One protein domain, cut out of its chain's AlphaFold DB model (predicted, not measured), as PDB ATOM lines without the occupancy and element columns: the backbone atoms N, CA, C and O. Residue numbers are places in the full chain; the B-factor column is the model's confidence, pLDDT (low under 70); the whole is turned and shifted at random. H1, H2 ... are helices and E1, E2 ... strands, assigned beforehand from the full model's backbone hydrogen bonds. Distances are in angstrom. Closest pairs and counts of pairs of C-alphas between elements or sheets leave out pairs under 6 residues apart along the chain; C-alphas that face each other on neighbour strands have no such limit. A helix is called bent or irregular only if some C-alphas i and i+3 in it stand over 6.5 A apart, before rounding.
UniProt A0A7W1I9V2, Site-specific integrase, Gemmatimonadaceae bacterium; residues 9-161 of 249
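Overview. This is residues 9 to 161 of the 249 residues of the protein "Site-specific integrase" of Gemmatimonadaceae bacterium (UniProt A0A7W1I9V2). Two short strand ladders, E1 with E4 and E2 with E3, follow each other as a thin, angled ribbon, with the long helix H1 off to one side of it and a cluster of four short helices, H3 to H6, off to the other, where H4 comes near E4. H2 stands apart from the other helices, and residues 111 to 116 at its far end stick out, while the first residues, near Ala 11, lie in the middle. The printed part has 153 residues with four named strands followed by six named helices, E1 E2 E3 E4 H1 H2 H3 H4 H5 H6; each sheet has two antiparallel strands, in the orders E1 - E4 and E2 - E3, and the class is mixed, helices and strands. The whole is compact, with a radius of gyration of the C-alphas of 16.8 A, and its C-alphas span 53 by 36 by 36 A.

Along the chain. Strand E1, residues 25 to 28, is 9.7 A long and begins at C-alpha 25, (-16.114, 33.476, 73.559). Its neighbour E4, residues 51 to 54, is 9.9 A long. E2 is residues 30 to 34, 13.2 A, and E3 is residues 39 to 43, 13.0 A. Helix H1, residues 57 to 80, is the longest, 33.1 A from C-alpha 57 at (-21.000, 41.587, 71.029) to C-alpha 80. It has a kink of 47 degrees near residue 74 and is irregular, with C-alphas 76 and 79 being 9.2 A apart. H2, residues 98 to 112, is 19.7 A long and neither bent nor irregular, but only just: C-alphas 104 and 107 are 6.5 A apart. H3 is residues 122 to 133, 16.4 A; H4 is residues 138 to 145, 10.3 A; H5 is residues 150 to 155, 8.5 A. H6, residues 158 to 161, is 5.2 A long and ends at C-alpha 161, (-26.809, 40.420, 98.863).

Arrangement. E1 and E4 are antiparallel at 155 degrees, with N 28 and O 51 at 2.8 A and N 26 and O 53 at 3.0 A, within hydrogen-bond range. Residues 19 to 20 also pair with residues 25 to 26 of E1, antiparallel. E1 runs on into E2 across a break of one residue, at 53 degrees. E2 and E3 form an antiparallel hairpin at 148 degrees, with N 31 and O 42 at 2.8 A. E1 and H1 are only just apart, their closest C-alphas being 8.3 A from each other. The closest C-alphas of E4 and H4 are those of Val 53 and Arg 144, 6.3 A. H3 and H4, a helical hairpin, touch through residues 128 to 132 of H3 alone, at a shallow tilt of 25 degrees, opposite ways; their closest C-alphas, of Ala 128 and Leu 141, are 7.1 A apart. H4 and H5 touch, about perpendicular at 76 degrees, closest at the C-alphas of Ala 142 and Ile 150, 5.7 A. H6 touches H3 through residues 129 to 133 of H3 alone, with the C-alphas of Asp 133 and Ser 160 closest, 6.9 A. H1 and H2 touch no helix. Every O i to N i+4 pair is within hydrogen-bond range in H3, H4 and H5; in H1 it is 18 of 20 and in H2 8 of 11, and H6 is too short for such a pair.

Size, cuts and confidence. The C-alphas farthest apart, those of Pro 79 and Leu 161, are 53.6 A from each other. The printed part has no cut. The link from H1 to H2, 17 residues, is long. The mean pLDDT of the printed part is 84.2, and residues 36 to 37, 43 to 49 and 148 to 161 are under 70.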
ATOM      1  N   SER A   9      -3.454  39.060  84.533       90.25
ATOM      2  CA  SER A   9      -2.521  38.056  84.006       90.25
ATOM      3  C   SER A   9      -3.174  37.060  83.043       90.25
ATOM      4  O   SER A   9      -2.501  36.589  82.135       90.25
ATOM      5  N   GLU A  10      -4.461  36.745  83.212       92.81
ATOM      6  CA  GLU A  10      -5.219  35.897  82.278       92.81
ATOM      7  C   GLU A  10      -5.465  36.647  80.968       92.81
ATOM      8  O   GLU A  10      -5.180  36.139  79.890       92.81
ATOM      9  N   ALA A  11      -5.943  37.892  81.057       94.06
ATOM     10  CA  ALA A  11      -6.214  38.709  79.881       94.06
ATOM     11  C   ALA A  11      -4.945  38.958  79.054       94.06
ATOM     12  O   ALA A  11      -4.993  38.839  77.838       94.06
ATOM     13  N   LEU A  12      -3.810  39.243  79.699       93.81
ATOM     14  CA  LEU A  12      -2.527  39.458  79.018       93.81
ATOM     15  C   LEU A  12      -1.889  38.172  78.471       93.81
ATOM     16  O   LEU A  12      -0.958  38.250  77.678       93.81
ATOM     17  N   ALA A  13      -2.378  36.998  78.876       93.88
ATOM     18  CA  ALA A  13      -1.931  35.716  78.337       93.88
ATOM     19  C   ALA A  13      -2.754  35.235  77.134       93.88
ATOM     20  O   ALA A  13      -2.325  34.285  76.471       93.88
ATOM     21  N   LEU A  14      -3.915  35.844  76.865       95.19
ATOM     22  CA  LEU A  14      -4.815  35.423  75.792       95.19
ATOM     23  C   LEU A  14      -4.109  35.411  74.440       95.19
ATOM     24  O   LEU A  14      -3.470  36.395  74.054       95.19
ATOM     25  N   ARG A  15      -4.271  34.303  73.717       94.94
ATOM     26  CA  ARG A  15      -3.839  34.173  72.326       94.94
ATOM     27  C   ARG A  15      -5.021  34.234  71.369       94.94
ATOM     28  O   ARG A  15      -6.150  33.986  71.787       94.94
ATOM     29  N   TRP A  16      -4.780  34.539  70.096       94.62
ATOM     30  CA  TRP A  16      -5.835  34.506  69.077       94.62
ATOM     31  C   TRP A  16      -6.450  33.113  68.943       94.62
ATOM     32  O   TRP A  16      -7.659  32.997  68.786       94.62
ATOM     33  N   SER A  17      -5.646  32.064  69.132       92.94
ATOM     34  CA  SER A  17      -6.104  30.670  69.238       92.94
ATOM     35  C   SER A  17      -7.086  30.385  70.389       92.94
ATOM     36  O   SER A  17      -7.794  29.382  70.349       92.94
ATOM     37  N   ASP A  18      -7.178  31.251  71.402       93.44
ATOM     38  CA  ASP A  18      -8.144  31.106  72.499       93.44
ATOM     39  C   ASP A  18      -9.480  31.808  72.243       93.44
ATOM     40  O   ASP A  18     -10.403  31.696  73.057       93.44
ATOM     41  N   TYR A  19      -9.576  32.578  71.164       94.81
ATOM     42  CA  TYR A  19     -10.707  33.443  70.886       94.81
ATOM     43  C   TYR A  19     -11.574  32.867  69.767       94.81
ATOM     44  O   TYR A  19     -11.159  32.744  68.618       94.81
ATOM     45  N   ASP A  20     -12.810  32.533  70.124       91.88
ATOM     46  CA  ASP A  20     -13.840  32.087  69.197       91.88
ATOM     47  C   ASP A  20     -14.702  33.286  68.800       91.88
ATOM     48  O   ASP A  20     -15.595  33.717  69.539       91.88
ATOM     49  N   GLN A  21     -14.413  33.830  67.621       83.31
ATOM     50  CA  GLN A  21     -15.118  34.972  67.048       83.31
ATOM     51  C   GLN A  21     -16.595  34.670  66.751       83.31
ATOM     52  O   GLN A  21     -17.448  35.546  66.921       83.31
ATOM     53  N   VAL A  22     -16.908  33.449  66.308       81.50
ATOM     54  CA  VAL A  22     -18.267  33.063  65.897       81.50
ATOM     55  C   VAL A  22     -19.142  32.885  67.129       81.50
ATOM     56  O   VAL A  22     -20.210  33.489  67.221       81.50
ATOM     57  N   GLY A  23     -18.660  32.118  68.109       80.56
ATOM     58  CA  GLY A  23     -19.341  31.930  69.387       80.56
ATOM     59  C   GLY A  23     -19.252  33.142  70.319       80.56
ATOM     60  O   GLY A  23     -19.965  33.196  71.320       80.56
ATOM     61  N   GLY A  24     -18.385  34.114  70.021       90.44
ATOM     62  CA  GLY A  24     -18.158  35.291  70.857       90.44
ATOM     63  C   GLY A  24     -17.597  34.927  72.231       90.44
ATOM     64  O   GLY A  24     -18.035  35.472  73.247       90.44
ATOM     65  N   THR A  25     -16.661  33.978  72.292       92.88
ATOM     66  CA  THR A  25     -16.114  33.476  73.559       92.88
ATOM     67  C   THR A  25     -14.594  33.538  73.608       92.88
ATOM     68  O   THR A  25     -13.919  33.530  72.584       92.88
ATOM     69  N   VAL A  26     -14.044  33.597  74.821       95.00
ATOM     70  CA  VAL A  26     -12.607  33.410  75.064       95.00
ATOM     71  C   VAL A  26     -12.381  32.244  76.007       95.00
ATOM     72  O   VAL A  26     -13.094  32.077  77.001       95.00
ATOM     73  N   ARG A  27     -11.367  31.444  75.707       94.00
ATOM     74  CA  ARG A  27     -10.922  30.325  76.526       94.00
ATOM     75  C   ARG A  27      -9.753  30.776  77.398       94.00
ATOM     76  O   ARG A  27      -8.708  31.189  76.914       94.00
ATOM     77  N   ILE A  28      -9.943  30.746  78.707       92.94
ATOM     78  CA  ILE A  28      -8.904  31.093  79.672       92.94
ATOM     79  C   ILE A  28      -8.215  29.802  80.061       92.94
ATOM     80  O   ILE A  28      -8.854  28.964  80.677       92.94
ATOM     81  N   GLU A  29      -6.945  29.640  79.705       88.12
ATOM     82  CA  GLU A  29      -6.155  28.441  80.053       88.12
ATOM     83  C   GLU A  29      -4.786  28.760  80.630       88.12
ATOM     84  O   GLU A  29      -4.126  27.917  81.235       88.12
ATOM     85  N   ARG A  30      -4.345  30.003  80.449       88.75
ATOM     86  CA  ARG A  30      -2.993  30.432  80.765       88.75
ATOM     87  C   ARG A  30      -3.038  31.734  81.541       88.75
ATOM     88  O   ARG A  30      -4.001  32.501  81.479       88.75
ATOM     89  N   SER A  31      -1.968  31.988  82.268       88.31
ATOM     90  CA  SER A  31      -1.716  33.262  82.913       88.31
ATOM     91  C   SER A  31      -0.286  33.705  82.652       88.31
ATOM     92  O   SER A  31       0.638  32.895  82.594       88.31
ATOM     93  N   LEU A  32      -0.114  35.008  82.459       86.94
ATOM     94  CA  LEU A  32       1.184  35.608  82.212       86.94
ATOM     95  C   LEU A  32       1.827  35.966  83.549       86.94
ATOM     96  O   LEU A  32       1.256  36.722  84.342       86.94
ATOM     97  N   ALA A  33       3.026  35.445  83.780       82.44
ATOM     98  CA  ALA A  33       3.884  35.806  84.894       82.44
ATOM     99  C   ALA A  33       5.221  36.345  84.376       82.44
ATOM    100  O   ALA A  33       5.683  35.996  83.290       82.44
ATOM    101  N   ARG A  34       5.850  37.206  85.176       77.56
ATOM    102  CA  ARG A  34       7.211  37.689  84.940       77.56
ATOM    103  C   ARG A  34       8.118  37.031  85.972       77.56
ATOM    104  O   ARG A  34       7.895  37.215  87.168       77.56
ATOM    105  N   TRP A  35       9.091  36.265  85.506       71.69
ATOM    106  CA  TRP A  35      10.217  35.787  86.306       71.69
ATOM    107  C   TRP A  35      11.396  36.743  86.068       71.69
ATOM    108  O   TRP A  35      11.348  37.514  85.105       71.69
ATOM    109  N   PRO A  36      12.420  36.799  86.936       67.69
ATOM    110  CA  PRO A  36      13.559  37.691  86.719       67.69
ATOM    111  C   PRO A  36      14.151  37.490  85.314       67.69
ATOM    112  O   PRO A  36      14.653  36.421  85.002       67.69
ATOM    113  N   GLY A  37      14.018  38.497  84.445       67.25
ATOM    114  CA  GLY A  37      14.458  38.450  83.042       67.25
ATOM    115  C   GLY A  37      13.456  37.852  82.043       67.25
ATOM    116  O   GLY A  37      13.381  38.334  80.912       67.25
ATOM    117  N   GLU A  38      12.599  36.910  82.442       77.56
ATOM    118  CA  GLU A  38      11.838  36.068  81.504       77.56
ATOM    119  C   GLU A  38      10.309  36.151  81.644       77.56
ATOM    120  O   GLU A  38       9.741  36.484  82.690       77.56
ATOM    121  N   TRP A  39       9.615  35.903  80.533       80.00
ATOM    122  CA  TRP A  39       8.161  35.764  80.502       80.00
ATOM    123  C   TRP A  39       7.789  34.297  80.655       80.00
ATOM    124  O   TRP A  39       8.192  33.469  79.846       80.00
ATOM    125  N   ALA A  40       6.972  33.991  81.657       78.75
ATOM    126  CA  ALA A  40       6.450  32.653  81.872       78.75
ATOM    127  C   ALA A  40       4.952  32.631  81.552       78.75
ATOM    128  O   ALA A  40       4.149  33.307  82.203       78.75
ATOM    129  N   PHE A  41       4.572  31.831  80.557       79.56
ATOM    130  CA  PHE A  41       3.180  31.460  80.321       79.56
ATOM    131  C   PHE A  41       2.872  30.226  81.166       79.56
ATOM    132  O   PHE A  41       3.125  29.104  80.744       79.56
ATOM    133  N   GLY A  42       2.375  30.445  82.380       70.44
ATOM    134  CA  GLY A  42       1.961  29.356  83.260       70.44
ATOM    135  C   GLY A  42       0.526  28.929  82.974       70.44
ATOM    136  O   GLY A  42      -0.298  29.750  82.559       70.44
ATOM    137  N   GLU A  43       0.203  27.670  83.260       66.69
ATOM    138  CA  GLU A  43      -1.193  27.244  83.391       66.69
ATOM    139  C   GLU A  43      -1.907  28.087  84.454       66.69
ATOM    140  O   GLU A  43      -1.286  28.724  85.320       66.69
ATOM    141  N   THR A  44      -3.237  28.153  84.386       62.69
ATOM    142  CA  THR A  44      -3.980  28.824  85.453       62.69
ATOM    143  C   THR A  44      -3.706  28.148  86.802       62.69
ATOM    144  O   THR A  44      -3.504  26.942  86.896       62.69
ATOM    145  N   LYS A  45      -3.704  28.943  87.884       59.34
ATOM    146  CA  LYS A  45      -3.357  28.482  89.245       59.34
ATOM    147  C   LYS A  45      -4.210  27.309  89.764       59.34
ATOM    148  O   LYS A  45      -3.884  26.752  90.805       59.34
ATOM    149  N   SER A  46      -5.325  26.981  89.113       59.22
ATOM    150  CA  SER A  46      -6.180  25.848  89.458       59.22
ATOM    151  C   SER A  46      -6.959  25.376  88.232       59.22
ATOM    152  O   SER A  46      -7.253  26.169  87.344       59.22
ATOM    153  N   ARG A  47      -7.400  24.112  88.220       62.22
ATOM    154  CA  ARG A  47      -8.256  23.558  87.154       62.22
ATOM    155  C   ARG A  47      -9.535  24.378  86.916       62.22
ATOM    156  O   ARG A  47      -9.997  24.458  85.788       62.22
ATOM    157  N   ALA A  48     -10.071  25.022  87.957       59.44
ATOM    158  CA  ALA A  48     -11.224  25.927  87.865       59.44
ATOM    159  C   ALA A  48     -10.908  27.258  87.153       59.44
ATOM    160  O   ALA A  48     -11.812  27.950  86.691       59.44
ATOM    161  N   GLY A  49      -9.629  27.633  87.061       62.53
ATOM    162  CA  GLY A  49      -9.179  28.762  86.255       62.53
ATOM    163  C   GLY A  49      -9.367  28.521  84.757       62.53
ATOM    164  O   GLY A  49      -9.607  29.494  84.035       62.53
ATOM    165  N   ASN A  50      -9.342  27.253  84.324       81.50
ATOM    166  CA  ASN A  50      -9.587  26.859  82.942       81.50
ATOM    167  C   ASN A  50     -11.080  26.943  82.621       81.50
ATOM    168  O   ASN A  50     -11.875  26.138  83.105       81.50
ATOM    169  N   ARG A  51     -11.479  27.938  81.824       88.75
ATOM    170  CA  ARG A  51     -12.900  28.229  81.579       88.75
ATOM    171  C   ARG A  51     -13.141  28.921  80.249       88.75
ATOM    172  O   ARG A  51     -12.273  29.618  79.733       88.75
ATOM    173  N   ARG A  52     -14.363  28.796  79.734       91.44
ATOM    174  CA  ARG A  52     -14.842  29.565  78.582       91.44
ATOM    175  C   ARG A  52     -15.709  30.719  79.071       91.44
ATOM    176  O   ARG A  52     -16.643  30.509  79.838       91.44
ATOM    177  N   VAL A  53     -15.396  31.933  78.634       92.75
ATOM    178  CA  VAL A  53     -16.116  33.149  79.023       92.75
ATOM    179  C   VAL A  53     -16.804  33.735  77.793       92.75
ATOM    180  O   VAL A  53     -16.107  34.171  76.874       92.75
ATOM    181  N   PRO A  54     -18.148  33.788  77.759       91.31
ATOM    182  CA  PRO A  54     -18.858  34.499  76.708       91.31
ATOM    183  C   PRO A  54     -18.695  36.010  76.885       91.31
ATOM    184  O   PRO A  54     -18.774  36.544  78.004       91.31
ATOM    185  N   LEU A  55     -18.461  36.692  75.766       91.44
ATOM    186  CA  LEU A  55     -18.242  38.127  75.683       91.44
ATOM    187  C   LEU A  55     -19.447  38.820  75.033       91.44
ATOM    188  O   LEU A  55     -20.006  38.306  74.066       91.44
ATOM    189  N   PRO A  56     -19.831  40.019  75.505       89.06
ATOM    190  CA  PRO A  56     -20.810  40.840  74.803       89.06
ATOM    191  C   PRO A  56     -20.352  41.163  73.378       89.06
ATOM    192  O   PRO A  56     -19.160  41.379  73.134       89.06
ATOM    193  N   ARG A  57     -21.301  41.298  72.443       86.69
ATOM    194  CA  ARG A  57     -21.000  41.587  71.029       86.69
ATOM    195  C   ARG A  57     -20.187  42.872  70.837       86.69
ATOM    196  O   ARG A  57     -19.326  42.934  69.968       86.69
ATOM    197  N   SER A  58     -20.405  43.879  71.682       86.19
ATOM    198  CA  SER A  58     -19.620  45.119  71.680       86.19
ATOM    199  C   SER A  58     -18.130  44.883  71.959       86.19
ATOM    200  O   SER A  58     -17.282  45.541  71.356       86.19
ATOM    201  N   VAL A  59     -17.799  43.919  72.822       90.06
ATOM    202  CA  VAL A  59     -16.418  43.540  73.154       90.06
ATOM    203  C   VAL A  59     -15.797  42.701  72.046       90.06
ATOM    204  O   VAL A  59     -14.650  42.944  71.694       90.06
ATOM    205  N   VAL A  60     -16.561  41.778  71.457       90.31
ATOM    206  CA  VAL A  60     -16.159  41.040  70.244       90.31
ATOM    207  C   VAL A  60     -15.751  42.026  69.146       90.31
ATOM    208  O   VAL A  60     -14.624  41.989  68.670       90.31
ATOM    209  N   ASN A  61     -16.597  43.016  68.851       86.00
ATOM    210  CA  ASN A  61     -16.293  44.039  67.849       86.00
ATOM    211  C   ASN A  61     -15.043  44.875  68.200       86.00
ATOM    212  O   ASN A  61     -14.314  45.304  67.308       86.00
ATOM    213  N   LEU A  62     -14.787  45.136  69.489       89.69
ATOM    214  CA  LEU A  62     -13.563  45.815  69.938       89.69
ATOM    215  C   LEU A  62     -12.314  44.954  69.714       89.69
ATOM    216  O   LEU A  62     -11.288  45.490  69.301       89.69
ATOM    217  N   ILE A  63     -12.405  43.648  69.968       91.88
ATOM    218  CA  ILE A  63     -11.315  42.695  69.738       91.88
ATOM    219  C   ILE A  63     -11.004  42.596  68.239       91.88
ATOM    220  O   ILE A  63      -9.835  42.659  67.875       91.88
ATOM    221  N   GLU A  64     -12.016  42.555  67.366       90.12
ATOM    222  CA  GLU A  64     -11.798  42.549  65.909       90.12
ATOM    223  C   GLU A  64     -11.091  43.815  65.418       90.12
ATOM    224  O   GLU A  64     -10.103  43.743  64.690       90.12
ATOM    225  N   ARG A  65     -11.538  44.998  65.866       88.69
ATOM    226  CA  ARG A  65     -10.857  46.261  65.525       88.69
ATOM    227  C   ARG A  65      -9.409  46.274  66.002       88.69
ATOM    228  O   ARG A  65      -8.526  46.774  65.307       88.69
ATOM    229  N   HIS A  66      -9.164  45.719  67.184       93.81
ATOM    230  CA  HIS A  66      -7.817  45.567  67.716       93.81
ATOM    231  C   HIS A  66      -6.973  44.597  66.876       93.81
ATOM    232  O   HIS A  66      -5.820  44.912  66.592       93.81
ATOM    233  N   ARG A  67      -7.549  43.485  66.396       92.62
ATOM    234  CA  ARG A  67      -6.881  42.531  65.491       92.62
ATOM    235  C   ARG A  67      -6.358  43.220  64.239       92.62
ATOM    236  O   ARG A  67      -5.196  43.054  63.888       92.62
ATOM    237  N   ILE A  68      -7.197  44.041  63.611       88.62
ATOM    238  CA  ILE A  68      -6.843  44.802  62.405       88.62
ATOM    239  C   ILE A  68      -5.651  45.720  62.681       88.62
ATOM    240  O   ILE A  68      -4.669  45.721  61.938       88.62
ATOM    241  N   LYS A  69      -5.712  46.474  63.783       89.62
ATOM    242  CA  LYS A  69      -4.624  47.367  64.188       89.62
ATOM    243  C   LYS A  69      -3.325  46.597  64.439       89.62
ATOM    244  O   LYS A  69      -2.271  47.014  63.967       89.62
ATOM    245  N   GLN A  70      -3.404  45.474  65.147       92.94
ATOM    246  CA  GLN A  70      -2.243  44.652  65.472       92.94
ATOM    247  C   GLN A  70      -1.619  44.016  64.225       92.94
ATOM    248  O   GLN A  70      -0.399  43.933  64.139       92.94
ATOM    249  N   LEU A  71      -2.424  43.605  63.241       89.38
ATOM    250  CA  LEU A  71      -1.913  43.114  61.958       89.38
ATOM    251  C   LEU A  71      -1.142  44.208  61.210       89.38
ATOM    252  O   LEU A  71      -0.059  43.938  60.700       89.38
ATOM    253  N   ALA A  72      -1.633  45.451  61.208       87.31
ATOM    254  CA  ALA A  72      -0.897  46.576  60.629       87.31
ATOM    255  C   ALA A  72       0.413  46.872  61.388       87.31
ATOM    256  O   ALA A  72       1.434  47.153  60.769       87.31
ATOM    257  N   GLU A  73       0.416  46.790  62.722       87.94
ATOM    258  CA  GLU A  73       1.639  46.913  63.535       87.94
ATOM    259  C   GLU A  73       2.635  45.784  63.241       87.94
ATOM    260  O   GLU A  73       3.826  46.044  63.087       87.94
ATOM    261  N   LYS A  74       2.141  44.549  63.106       87.81
ATOM    262  CA  LYS A  74       2.939  43.373  62.759       87.81
ATOM    263  C   LYS A  74       3.590  43.513  61.393       87.81
ATOM    264  O   LYS A  74       4.771  43.207  61.269       87.81
ATOM    265  N   LEU A  75       2.839  43.999  60.403       86.31
ATOM    266  CA  LEU A  75       3.388  44.309  59.090       86.31
ATOM    267  C   LEU A  75       4.520  45.319  59.238       86.31
ATOM    268  O   LEU A  75       5.657  44.944  58.995       86.31
ATOM    269  N   ARG A  76       4.259  46.522  59.766       86.38
ATOM    270  CA  ARG A  76       5.288  47.571  59.930       86.38
ATOM    271  C   ARG A  76       6.539  47.116  60.689       86.38
ATOM    272  O   ARG A  76       7.632  47.591  60.409       86.38
ATOM    273  N   ALA A  77       6.387  46.240  61.681       87.81
ATOM    274  CA  ALA A  77       7.507  45.710  62.454       87.81
ATOM    275  C   ALA A  77       8.325  44.652  61.689       87.81
ATOM    276  O   ALA A  77       9.506  44.467  61.990       87.81
ATOM    277  N   GLY A  78       7.723  43.968  60.712       89.62
ATOM    278  CA  GLY A  78       8.391  42.996  59.853       89.62
ATOM    279  C   GLY A  78       9.142  41.922  60.658       89.62
ATOM    280  O   GLY A  78       8.589  41.385  61.624       89.62
ATOM    281  N   PRO A  79      10.414  41.628  60.325       87.12
ATOM    282  CA  PRO A  79      11.229  40.641  61.043       87.12
ATOM    283  C   PRO A  79      11.464  40.955  62.527       87.12
ATOM    284  O   PRO A  79      11.817  40.065  63.295       87.12
ATOM    285  N   ALA A  80      11.276  42.207  62.957       86.94
ATOM    286  CA  ALA A  80      11.431  42.597  64.357       86.94
ATOM    287  C   ALA A  80      10.208  42.237  65.226       86.94
ATOM    288  O   ALA A  80      10.207  42.530  66.424       86.94
ATOM    289  N   TYR A  81       9.157  41.654  64.640       89.81
ATOM    290  CA  TYR A  81       7.960  41.240  65.361       89.81
ATOM    291  C   TYR A  81       8.084  39.820  65.926       89.81
ATOM    292  O   TYR A  81       8.195  38.841  65.192       89.81
ATOM    293  N   THR A  82       7.941  39.684  67.240       90.00
ATOM    294  CA  THR A  82       7.950  38.395  67.935       90.00
ATOM    295  C   THR A  82       6.556  37.760  67.934       90.00
ATOM    296  O   THR A  82       5.622  38.240  68.576       90.00
ATOM    297  N   ALA A  83       6.391  36.637  67.234       85.06
ATOM    298  CA  ALA A  83       5.091  35.997  67.023       85.06
ATOM    299  C   ALA A  83       4.641  35.085  68.189       85.06
ATOM    300  O   ALA A  83       4.587  33.865  68.061       85.06
ATOM    301  N   HIS A  84       4.248  35.662  69.329       85.94
ATOM    302  CA  HIS A  84       3.685  34.905  70.467       85.94
ATOM    303  C   HIS A  84       2.179  34.572  70.359       85.94
ATOM    304  O   HIS A  84       1.610  34.004  71.298       85.94
ATOM    305  N   ASP A  85       1.537  34.948  69.247       91.31
ATOM    306  CA  ASP A  85       0.089  34.823  68.993       91.31
ATOM    307  C   ASP A  85      -0.804  35.568  70.008       91.31
ATOM    308  O   ASP A  85      -1.967  35.230  70.194       91.31
ATOM    309  N   LEU A  86      -0.280  36.575  70.715       94.81
ATOM    310  CA  LEU A  86      -1.011  37.274  71.780       94.81
ATOM    311  C   LEU A  86      -2.060  38.242  71.229       94.81
ATOM    312  O   LEU A  86      -1.747  39.074  70.379       94.81
ATOM    313  N   ILE A  87      -3.262  38.235  71.819       95.62
ATOM    314  CA  ILE A  87      -4.287  39.254  71.534       95.62
ATOM    315  C   ILE A  87      -3.782  40.626  71.986       95.62
ATOM    316  O   ILE A  87      -3.890  41.601  71.254       95.62
ATOM    317  N   PHE A  88      -3.193  40.718  73.180       94.44
ATOM    318  CA  PHE A  88      -2.660  41.970  73.722       94.44
ATOM    319  C   PHE A  88      -1.133  41.916  73.781       94.44
ATOM    320  O   PHE A  88      -0.556  41.480  74.776       94.44
ATOM    321  N   ALA A  89      -0.493  42.368  72.704       93.56
ATOM    322  CA  ALA A  89       0.961  42.427  72.576       93.56
ATOM    323  C   ALA A  89       1.463  43.875  72.479       93.56
ATOM    324  O   ALA A  89       0.688  44.801  72.231       93.56
ATOM    325  N   SER A  90       2.769  44.069  72.657       91.75
ATOM    326  CA  SER A  90       3.441  45.304  72.257       91.75
ATOM    327  C   SER A  90       3.440  45.447  70.729       91.75
ATOM    328  O   SER A  90       3.156  44.495  70.001       91.75
ATOM    329  N   VAL A  91       3.836  46.619  70.228       88.62
ATOM    330  CA  VAL A  91       4.008  46.855  68.780       88.62
ATOM    331  C   VAL A  91       5.044  45.920  68.134       88.62
ATOM    332  O   VAL A  91       5.057  45.768  66.920       88.62
ATOM    333  N   ARG A  92       5.898  45.275  68.943       88.94
ATOM    334  CA  ARG A  92       6.869  44.255  68.519       88.94
ATOM    335  C   ARG A  92       6.412  42.825  68.824       88.94
ATOM    336  O   ARG A  92       7.214  41.907  68.755       88.94
ATOM    337  N   GLY A  93       5.158  42.616  69.221       90.06
ATOM    338  CA  GLY A  93       4.622  41.283  69.519       90.06
ATOM    339  C   GLY A  93       5.003  40.718  70.893       90.06
ATOM    340  O   GLY A  93       4.603  39.608  71.243       90.06
ATOM    341  N   GLU A  94       5.722  41.484  71.714       91.62
ATOM    342  CA  GLU A  94       6.151  41.050  73.047       91.62
ATOM    343  C   GLU A  94       5.007  41.110  74.075       91.62
ATOM    344  O   GLU A  94       4.089  41.930  73.941       91.62
ATOM    345  N   PRO A  95       5.056  40.300  75.149       92.31
ATOM    346  CA  PRO A  95       4.070  40.370  76.216       92.31
ATOM    347  C   PRO A  95       4.078  41.732  76.919       92.31
ATOM    348  O   PRO A  95       5.126  42.309  77.211       92.31
ATOM    349  N   LEU A  96       2.889  42.242  77.238       91.25
ATOM    350  CA  LEU A  96       2.752  43.500  77.966       91.25
ATOM    351  C   LEU A  96       2.969  43.291  79.467       91.25
ATOM    352  O   LEU A  96       2.347  42.433  80.098       91.25
ATOM    353  N   GLU A  97       3.782  44.149  80.083       86.81
ATOM    354  CA  GLU A  97       3.962  44.124  81.530       86.81
ATOM    355  C   GLU A  97       2.804  44.785  82.265       86.81
ATOM    356  O   GLU A  97       2.558  45.982  82.138       86.81
ATOM    357  N   HIS A  98       2.133  44.008  83.119       85.75
ATOM    358  CA  HIS A  98       0.991  44.468  83.905       85.75
ATOM    359  C   HIS A  98       1.284  45.750  84.703       85.75
ATOM    360  O   HIS A  98       0.438  46.641  84.751       85.75
ATOM    361  N   ARG A  99       2.479  45.880  85.301       85.12
ATOM    362  CA  ARG A  99       2.864  47.084  86.062       85.12
ATOM    363  C   ARG A  99       2.986  48.309  85.159       85.12
ATOM    364  O   ARG A  99       2.495  49.381  85.515       85.12
ATOM    365  N   VAL A 100       3.599  48.143  83.989       87.06
ATOM    366  CA  VAL A 100       3.739  49.208  82.989       87.06
ATOM    367  C   VAL A 100       2.368  49.596  82.445       87.06
ATOM    368  O   VAL A 100       2.044  50.782  82.421       87.06
ATOM    369  N   LEU A 101       1.527  48.614  82.116       88.81
ATOM    370  CA  LEU A 101       0.156  48.827  81.661       88.81
ATOM    371  C   LEU A 101      -0.674  49.605  82.686       88.81
ATOM    372  O   LEU A 101      -1.311  50.601  82.340       88.81
ATOM    373  N   ALA A 102      -0.620  49.192  83.955       89.25
ATOM    374  CA  ALA A 102      -1.330  49.856  85.040       89.25
ATOM    375  C   ALA A 102      -0.867  51.313  85.215       89.25
ATOM    376  O   ALA A 102      -1.688  52.228  85.300       89.25
ATOM    377  N   ARG A 103       0.454  51.534  85.247       89.38
ATOM    378  CA  ARG A 103       1.044  52.846  85.533       89.38
ATOM    379  C   ARG A 103       0.915  53.825  84.368       89.38
ATOM    380  O   ARG A 103       0.616  54.991  84.611       89.38
ATOM    381  N   ARG A 104       1.196  53.384  83.138       87.94
ATOM    382  CA  ARG A 104       1.313  54.266  81.966       87.94
ATOM    383  C   ARG A 104      -0.006  54.480  81.240       87.94
ATOM    384  O   ARG A 104      -0.254  55.589  80.795       87.94
ATOM    385  N   HIS A 105      -0.844  53.450  81.147       90.12
ATOM    386  CA  HIS A 105      -2.053  53.506  80.323       90.12
ATOM    387  C   HIS A 105      -3.315  53.542  81.182       90.12
ATOM    388  O   HIS A 105      -4.132  54.450  81.056       90.12
ATOM    389  N   PHE A 106      -3.463  52.595  82.110       92.81
ATOM    390  CA  PHE A 106      -4.711  52.459  82.859       92.81
ATOM    391  C   PHE A 106      -5.010  53.672  83.745       92.81
ATOM    392  O   PHE A 106      -6.142  54.142  83.769       92.81
ATOM    393  N   LYS A 107      -3.992  54.235  84.410       91.94
ATOM    394  CA  LYS A 107      -4.148  55.457  85.213       91.94
ATOM    395  C   LYS A 107      -4.731  56.624  84.403       91.94
ATOM    396  O   LYS A 107      -5.566  57.355  84.925       91.94
ATOM    397  N   GLN A 108      -4.316  56.782  83.146       92.25
ATOM    398  CA  GLN A 108      -4.817  57.843  82.268       92.25
ATOM    399  C   GLN A 108      -6.272  57.592  81.866       92.25
ATOM    400  O   GLN A 108      -7.081  58.511  81.909       92.25
ATOM    401  N   ILE A 109      -6.620  56.340  81.552       92.75
ATOM    402  CA  ILE A 109      -7.995  55.941  81.214       92.75
ATOM    403  C   ILE A 109      -8.943  56.204  82.389       92.75
ATOM    404  O   ILE A 109     -10.016  56.762  82.197       92.75
ATOM    405  N   VAL A 110      -8.543  55.833  83.609       93.31
ATOM    406  CA  VAL A 110      -9.351  56.050  84.820       93.31
ATOM    407  C   VAL A 110      -9.555  57.542  85.091       93.31
ATOM    408  O   VAL A 110     -10.677  57.954  85.376       93.31
ATOM    409  N   ALA A 111      -8.500  58.350  84.948       92.19
ATOM    410  CA  ALA A 111      -8.592  59.799  85.104       92.19
ATOM    411  C   ALA A 111      -9.523  60.432  84.054       92.19
ATOM    412  O   ALA A 111     -10.377  61.239  84.406       92.19
ATOM    413  N   ALA A 112      -9.408  60.021  82.787       93.06
ATOM    414  CA  ALA A 112     -10.273  60.496  81.708       93.06
ATOM    415  C   ALA A 112     -11.744  60.082  81.894       93.06
ATOM    416  O   ALA A 112     -12.642  60.813  81.495       93.06
ATOM    417  N   ALA A 113     -11.995  58.931  82.524       91.38
ATOM    418  CA  ALA A 113     -13.342  58.476  82.853       91.38
ATOM    419  C   ALA A 113     -13.980  59.236  84.033       91.38
ATOM    420  O   ALA A 113     -15.158  59.029  84.308       91.38
ATOM    421  N   GLY A 114     -13.223  60.073  84.755       94.31
ATOM    422  CA  GLY A 114     -13.738  60.858  85.882       94.31
ATOM    423  C   GLY A 114     -14.153  60.022  87.096       94.31
ATOM    424  O   GLY A 114     -14.902  60.496  87.947       94.31
ATOM    425  N   VAL A 115     -13.691  58.773  87.189       92.00
ATOM    426  CA  VAL A 115     -14.015  57.874  88.306       92.00
ATOM    427  C   VAL A 115     -12.886  57.844  89.332       92.00
ATOM    428  O   VAL A 115     -11.745  58.221  89.055       92.00
ATOM    429  N   ARG A 116     -13.191  57.346  90.537       92.25
ATOM    430  CA  ARG A 116     -12.175  57.136  91.575       92.25
ATOM    431  C   ARG A 116     -11.018  56.293  91.038       92.25
ATOM    432  O   ARG A 116     -11.221  55.360  90.258       92.25
ATOM    433  N   MET A 117      -9.812  56.571  91.523       91.62
ATOM    434  CA  MET A 117      -8.637  55.793  91.151       91.62
ATOM    435  C   MET A 117      -8.812  54.319  91.533       91.62
ATOM    436  O   MET A 117      -8.944  53.978  92.708       91.62
ATOM    437  N   ILE A 118      -8.776  53.453  90.523       92.19
ATOM    438  CA  ILE A 118      -8.837  51.997  90.654       92.19
ATOM    439  C   ILE A 118      -7.651  51.351  89.938       92.19
ATOM    440  O   ILE A 118      -6.978  51.969  89.109       92.19
ATOM    441  N   ARG A 119      -7.378  50.089  90.257       90.12
ATOM    442  CA  ARG A 119      -6.356  49.247  89.621       90.12
ATOM    443  C   ARG A 119      -7.001  48.366  88.546       90.12
ATOM    444  O   ARG A 119      -8.192  48.078  88.639       90.12
ATOM    445  N   PRO A 120      -6.232  47.827  87.579       89.81
ATOM    446  CA  PRO A 120      -6.786  46.912  86.576       89.81
ATOM    447  C   PRO A 120      -7.491  45.693  87.188       89.81
ATOM    448  O   PRO A 120      -8.505  45.236  86.669       89.81
ATOM    449  N   TYR A 121      -6.980  45.187  88.317       89.62
ATOM    450  CA  TYR A 121      -7.595  44.077  89.045       89.62
ATOM    451  C   TYR A 121      -8.991  44.422  89.586       89.62
ATOM    452  O   TYR A 121      -9.865  43.562  89.626       89.62
ATOM    453  N   ASP A 122      -9.234  45.686  89.934       89.81
ATOM    454  CA  ASP A 122     -10.512  46.119  90.497       89.81
ATOM    455  C   ASP A 122     -11.641  46.065  89.448       89.81
ATOM    456  O   ASP A 122     -12.795  45.880  89.816       89.81
ATOM    457  N   LEU A 123     -11.327  46.069  88.142       91.00
ATOM    458  CA  LEU A 123     -12.318  45.829  87.080       91.00
ATOM    459  C   LEU A 123     -12.999  44.462  87.205       91.00
ATOM    460  O   LEU A 123     -14.162  44.310  86.834       91.00
ATOM    461  N   ARG A 124     -12.278  43.452  87.705       89.44
ATOM    462  CA  ARG A 124     -12.854  42.130  87.967       89.44
ATOM    463  C   ARG A 124     -13.818  42.179  89.149       89.44
ATOM    464  O   ARG A 124     -14.857  41.529  89.090       89.44
ATOM    465  N   HIS A 125     -13.496  42.950  90.184       85.62
ATOM    466  CA  HIS A 125     -14.415  43.171  91.297       85.62
ATOM    467  C   HIS A 125     -15.672  43.898  90.828       85.62
ATOM    468  O   HIS A 125     -16.767  43.427  91.099       85.62
ATOM    469  N   THR A 126     -15.531  44.953  90.021       87.88
ATOM    470  CA  THR A 126     -16.678  45.644  89.419       87.88
ATOM    471  C   THR A 126     -17.525  44.705  88.559       87.88
ATOM    472  O   THR A 126     -18.743  44.709  88.685       87.88
ATOM    473  N   SER A 127     -16.907  43.851  87.734       89.81
ATOM    474  CA  SER A 127     -17.628  42.836  86.949       89.81
ATOM    475  C   SER A 127     -18.481  41.922  87.825       89.81
ATOM    476  O   SER A 127     -19.591  41.567  87.435       89.81
ATOM    477  N   ALA A 128     -17.947  41.513  88.974       86.50
ATOM    478  CA  ALA A 128     -18.633  40.626  89.892       86.50
ATOM    479  C   ALA A 128     -19.778  41.337  90.614       86.50
ATOM    480  O   ALA A 128     -20.886  40.818  90.593       86.50
ATOM    481  N   THR A 129     -19.541  42.537  91.154       81.12
ATOM    482  CA  THR A 129     -20.581  43.365  91.783       81.12
ATOM    483  C   THR A 129     -21.741  43.612  90.824       81.12
ATOM    484  O   THR A 129     -22.863  43.253  91.146       81.12
ATOM    485  N   LEU A 130     -21.463  44.070  89.597       85.88
ATOM    486  CA  LEU A 130     -22.504  44.278  88.584       85.88
ATOM    487  C   LEU A 130     -23.282  42.995  88.272       85.88
ATOM    488  O   LEU A 130     -24.483  43.041  88.046       85.88
ATOM    489  N   SER A 131     -22.614  41.837  88.248       83.94
ATOM    490  CA  SER A 131     -23.299  40.562  88.004       83.94
ATOM    491  C   SER A 131     -24.255  40.204  89.144       83.94
ATOM    492  O   SER A 131     -25.342  39.699  88.876       83.94
ATOM    493  N   ILE A 132     -23.863  40.467  90.392       80.75
ATOM    494  CA  ILE A 132     -24.703  40.223  91.573       80.75
ATOM    495  C   ILE A 132     -25.882  41.188  91.591       80.75
ATOM    496  O   ILE A 132     -27.005  40.732  91.761       80.75
ATOM    497  N   ASP A 133     -25.645  42.472  91.320       77.75
ATOM    498  CA  ASP A 133     -26.703  43.485  91.260       77.75
ATOM    499  C   ASP A 133     -27.731  43.166  90.151       77.75
ATOM    500  O   ASP A 133     -28.911  43.466  90.286       77.75
ATOM    501  N   MET A 134     -27.308  42.490  89.072       81.81
ATOM    502  CA  MET A 134     -28.195  41.949  88.026       81.81
ATOM    503  C   MET A 134     -28.905  40.634  88.420       81.81
ATOM    504  O   MET A 134     -29.546  40.012  87.577       81.81
ATOM    505  N   GLY A 135     -28.752  40.154  89.656       77.88
ATOM    506  CA  GLY A 135     -29.359  38.908  90.133       77.88
ATOM    507  C   GLY A 135     -28.709  37.634  89.580       77.88
ATOM    508  O   GLY A 135     -29.327  36.569  89.576       77.88
ATOM    509  N   THR A 136     -27.464  37.700  89.088       83.00
ATOM    510  CA  THR A 136     -26.785  36.511  88.546       83.00
ATOM    511  C   THR A 136     -26.603  35.465  89.639       83.00
ATOM    512  O   THR A 136     -25.998  35.732  90.679       83.00
ATOM    513  N   HIS A 137     -27.037  34.234  89.361       82.38
ATOM    514  CA  HIS A 137     -26.892  33.135  90.306       82.38
ATOM    515  C   HIS A 137     -25.419  32.966  90.753       82.38
ATOM    516  O   HIS A 137     -24.530  32.840  89.897       82.38
ATOM    517  N   PRO A 138     -25.121  32.882  92.067       79.69
ATOM    518  CA  PRO A 138     -23.747  32.876  92.582       79.69
ATOM    519  C   PRO A 138     -22.851  31.780  91.999       79.69
ATOM    520  O   PRO A 138     -21.648  31.985  91.835       79.69
ATOM    521  N   ARG A 139     -23.427  30.623  91.639       81.31
ATOM    522  CA  ARG A 139     -22.678  29.544  90.977       81.31
ATOM    523  C   ARG A 139     -22.209  29.936  89.577       81.31
ATOM    524  O   ARG A 139     -21.044  29.732  89.261       81.31
ATOM    525  N   VAL A 140     -23.083  30.555  88.783       85.00
ATOM    526  CA  VAL A 140     -22.752  31.035  87.432       85.00
ATOM    527  C   VAL A 140     -21.660  32.099  87.514       85.00
ATOM    528  O   VAL A 140     -20.710  32.084  86.732       85.00
ATOM    529  N   LEU A 141     -21.747  32.989  88.506       85.44
ATOM    530  CA  LEU A 141     -20.711  33.985  88.751       85.44
ATOM    531  C   LEU A 141     -19.377  33.345  89.166       85.44
ATOM    532  O   LEU A 141     -18.330  33.731  88.647       85.44
ATOM    533  N   ALA A 142     -19.394  32.362  90.071       84.81
ATOM    534  CA  ALA A 142     -18.191  31.645  90.489       84.81
ATOM    535  C   ALA A 142     -17.506  30.944  89.305       84.81
ATOM    536  O   ALA A 142     -16.296  31.106  89.129       84.81
ATOM    537  N   ASP A 143     -18.281  30.267  88.453       85.56
ATOM    538  CA  ASP A 143     -17.782  29.604  87.246       85.56
ATOM    539  C   ASP A 143     -17.199  30.635  86.257       85.56
ATOM    540  O   ASP A 143     -16.074  30.474  85.782       85.56
ATOM    541  N   ARG A 144     -17.890  31.762  86.018       86.94
ATOM    542  CA  ARG A 144     -17.407  32.858  85.148       86.94
ATOM    543  C   ARG A 144     -16.113  33.488  85.662       86.94
ATOM    544  O   ARG A 144     -15.234  33.852  84.876       86.94
ATOM    545  N   LEU A 145     -15.976  33.624  86.978       86.31
ATOM    546  CA  LEU A 145     -14.780  34.154  87.621       86.31
ATOM    547  C   LEU A 145     -13.661  33.103  87.721       86.31
ATOM    548  O   LEU A 145     -12.501  33.489  87.879       86.31
ATOM    549  N   GLY A 146     -13.945  31.808  87.601       83.38
ATOM    550  CA  GLY A 146     -12.963  30.746  87.832       83.38
ATOM    551  C   GLY A 146     -12.597  30.605  89.313       83.38
ATOM    552  O   GLY A 146     -11.427  30.439  89.665       83.38
ATOM    553  N   HIS A 147     -13.580  30.769  90.201       82.81
ATOM    554  CA  HIS A 147     -13.438  30.466  91.623       82.81
ATOM    555  C   HIS A 147     -13.783  28.995  91.861       82.81
ATOM    556  O   HIS A 147     -14.883  28.557  91.548       82.81
ATOM    557  N   SER A 148     -12.848  28.236  92.437       65.75
ATOM    558  CA  SER A 148     -13.084  26.838  92.823       65.75
ATOM    559  C   SER A 148     -14.033  26.704  94.016       65.75
ATOM    560  O   SER A 148     -14.663  25.665  94.171       65.75
ATOM    561  N   ASP A 149     -14.134  27.745  94.847       63.50
ATOM    562  CA  ASP A 149     -15.036  27.798  95.993       63.50
ATOM    563  C   ASP A 149     -16.017  28.971  95.849       63.50
ATOM    564  O   ASP A 149     -15.624  30.137  95.734       63.50
ATOM    565  N   ILE A 150     -17.312  28.651  95.889       65.88
ATOM    566  CA  ILE A 150     -18.405  29.625  95.848       65.88
ATOM    567  C   ILE A 150     -18.372  30.562  97.061       65.88
ATOM    568  O   ILE A 150     -18.786  31.713  96.940       65.88
ATOM    569  N   LYS A 151     -17.814  30.127  98.202       60.31
ATOM    570  CA  LYS A 151     -17.639  30.965  99.396       60.31
ATOM    571  C   LYS A 151     -16.730  32.158  99.132       60.31
ATOM    572  O   LYS A 151     -16.953  33.207  99.721       60.31
ATOM    573  N   MET A 152     -15.770  32.062  98.204       64.38
ATOM    574  CA  MET A 152     -14.980  33.228  97.785       64.38
ATOM    575  C   MET A 152     -15.857  34.273  97.083       64.38
ATOM    576  O   MET A 152     -15.686  35.474  97.290       64.38
ATOM    577  N   THR A 153     -16.812  33.820  96.269       62.62
ATOM    578  CA  THR A 153     -17.796  34.664  95.573       62.62
ATOM    579  C   THR A 153     -18.919  35.146  96.490       62.62
ATOM    580  O   THR A 153     -19.473  36.198  96.240       62.62
ATOM    581  N   LEU A 154     -19.279  34.431  97.551       64.88
ATOM    582  CA  LEU A 154     -20.319  34.886  98.480       64.88
ATOM    583  C   LEU A 154     -19.738  35.776  99.584       64.88
ATOM    584  O   LEU A 154     -20.273  36.843  99.853       64.88
ATOM    585  N   GLY A 155     -18.598  35.391 100.163       60.28
ATOM    586  CA  GLY A 155     -17.929  36.118 101.246       60.28
ATOM    587  C   GLY A 155     -17.387  37.487 100.831       60.28
ATOM    588  O   GLY A 155     -17.360  38.402 101.641       60.28
ATOM    589  N   THR A 156     -17.015  37.662  99.560       57.84
ATOM    590  CA  THR A 156     -16.514  38.954  99.050       57.84
ATOM    591  C   THR A 156     -17.644  39.960  98.772       57.84
ATOM    592  O   THR A 156     -17.372  41.152  98.654       57.84
ATOM    593  N   TYR A 157     -18.903  39.515  98.667       60.22
ATOM    594  CA  TYR A 157     -20.011  40.350  98.174       60.22
ATOM    595  C   TYR A 157     -21.280  40.279  99.043       60.22
ATOM    596  O   TYR A 157     -22.368  40.624  98.582       60.22
ATOM    597  N   GLN A 158     -21.144  39.888 100.316       55.25
ATOM    598  CA  GLN A 158     -22.259  39.795 101.274       55.25
ATOM    599  C   GLN A 158     -23.069  41.099 101.395       55.25
ATOM    600  O   GLN A 158     -24.276  41.047 101.597       55.25
ATOM    601  N   THR A 159     -22.436  42.262 101.217       54.28
ATOM    602  CA  THR A 159     -23.103  43.571 101.321       54.28
ATOM    603  C   THR A 159     -24.088  43.844 100.181       54.28
ATOM    604  O   THR A 159     -25.127  44.437 100.430       54.28
ATOM    605  N   SER A 160     -23.812  43.388  98.952       54.84
ATOM    606  CA  SER A 160     -24.758  43.532  97.828       54.84
ATOM    607  C   SER A 160     -25.963  42.592  98.016       54.84
ATOM    608  O   SER A 160     -27.103  43.002  97.833       54.84
ATOM    609  N   LEU A 161     -25.742  41.386  98.561       54.00
ATOM    610  CA  LEU A 161     -26.809  40.420  98.863       54.00
ATOM    611  C   LEU A 161     -27.758  40.859  99.993       54.00
ATOM    612  O   LEU A 161     -28.938  40.514  99.968       54.00
TER     613      LEU A 161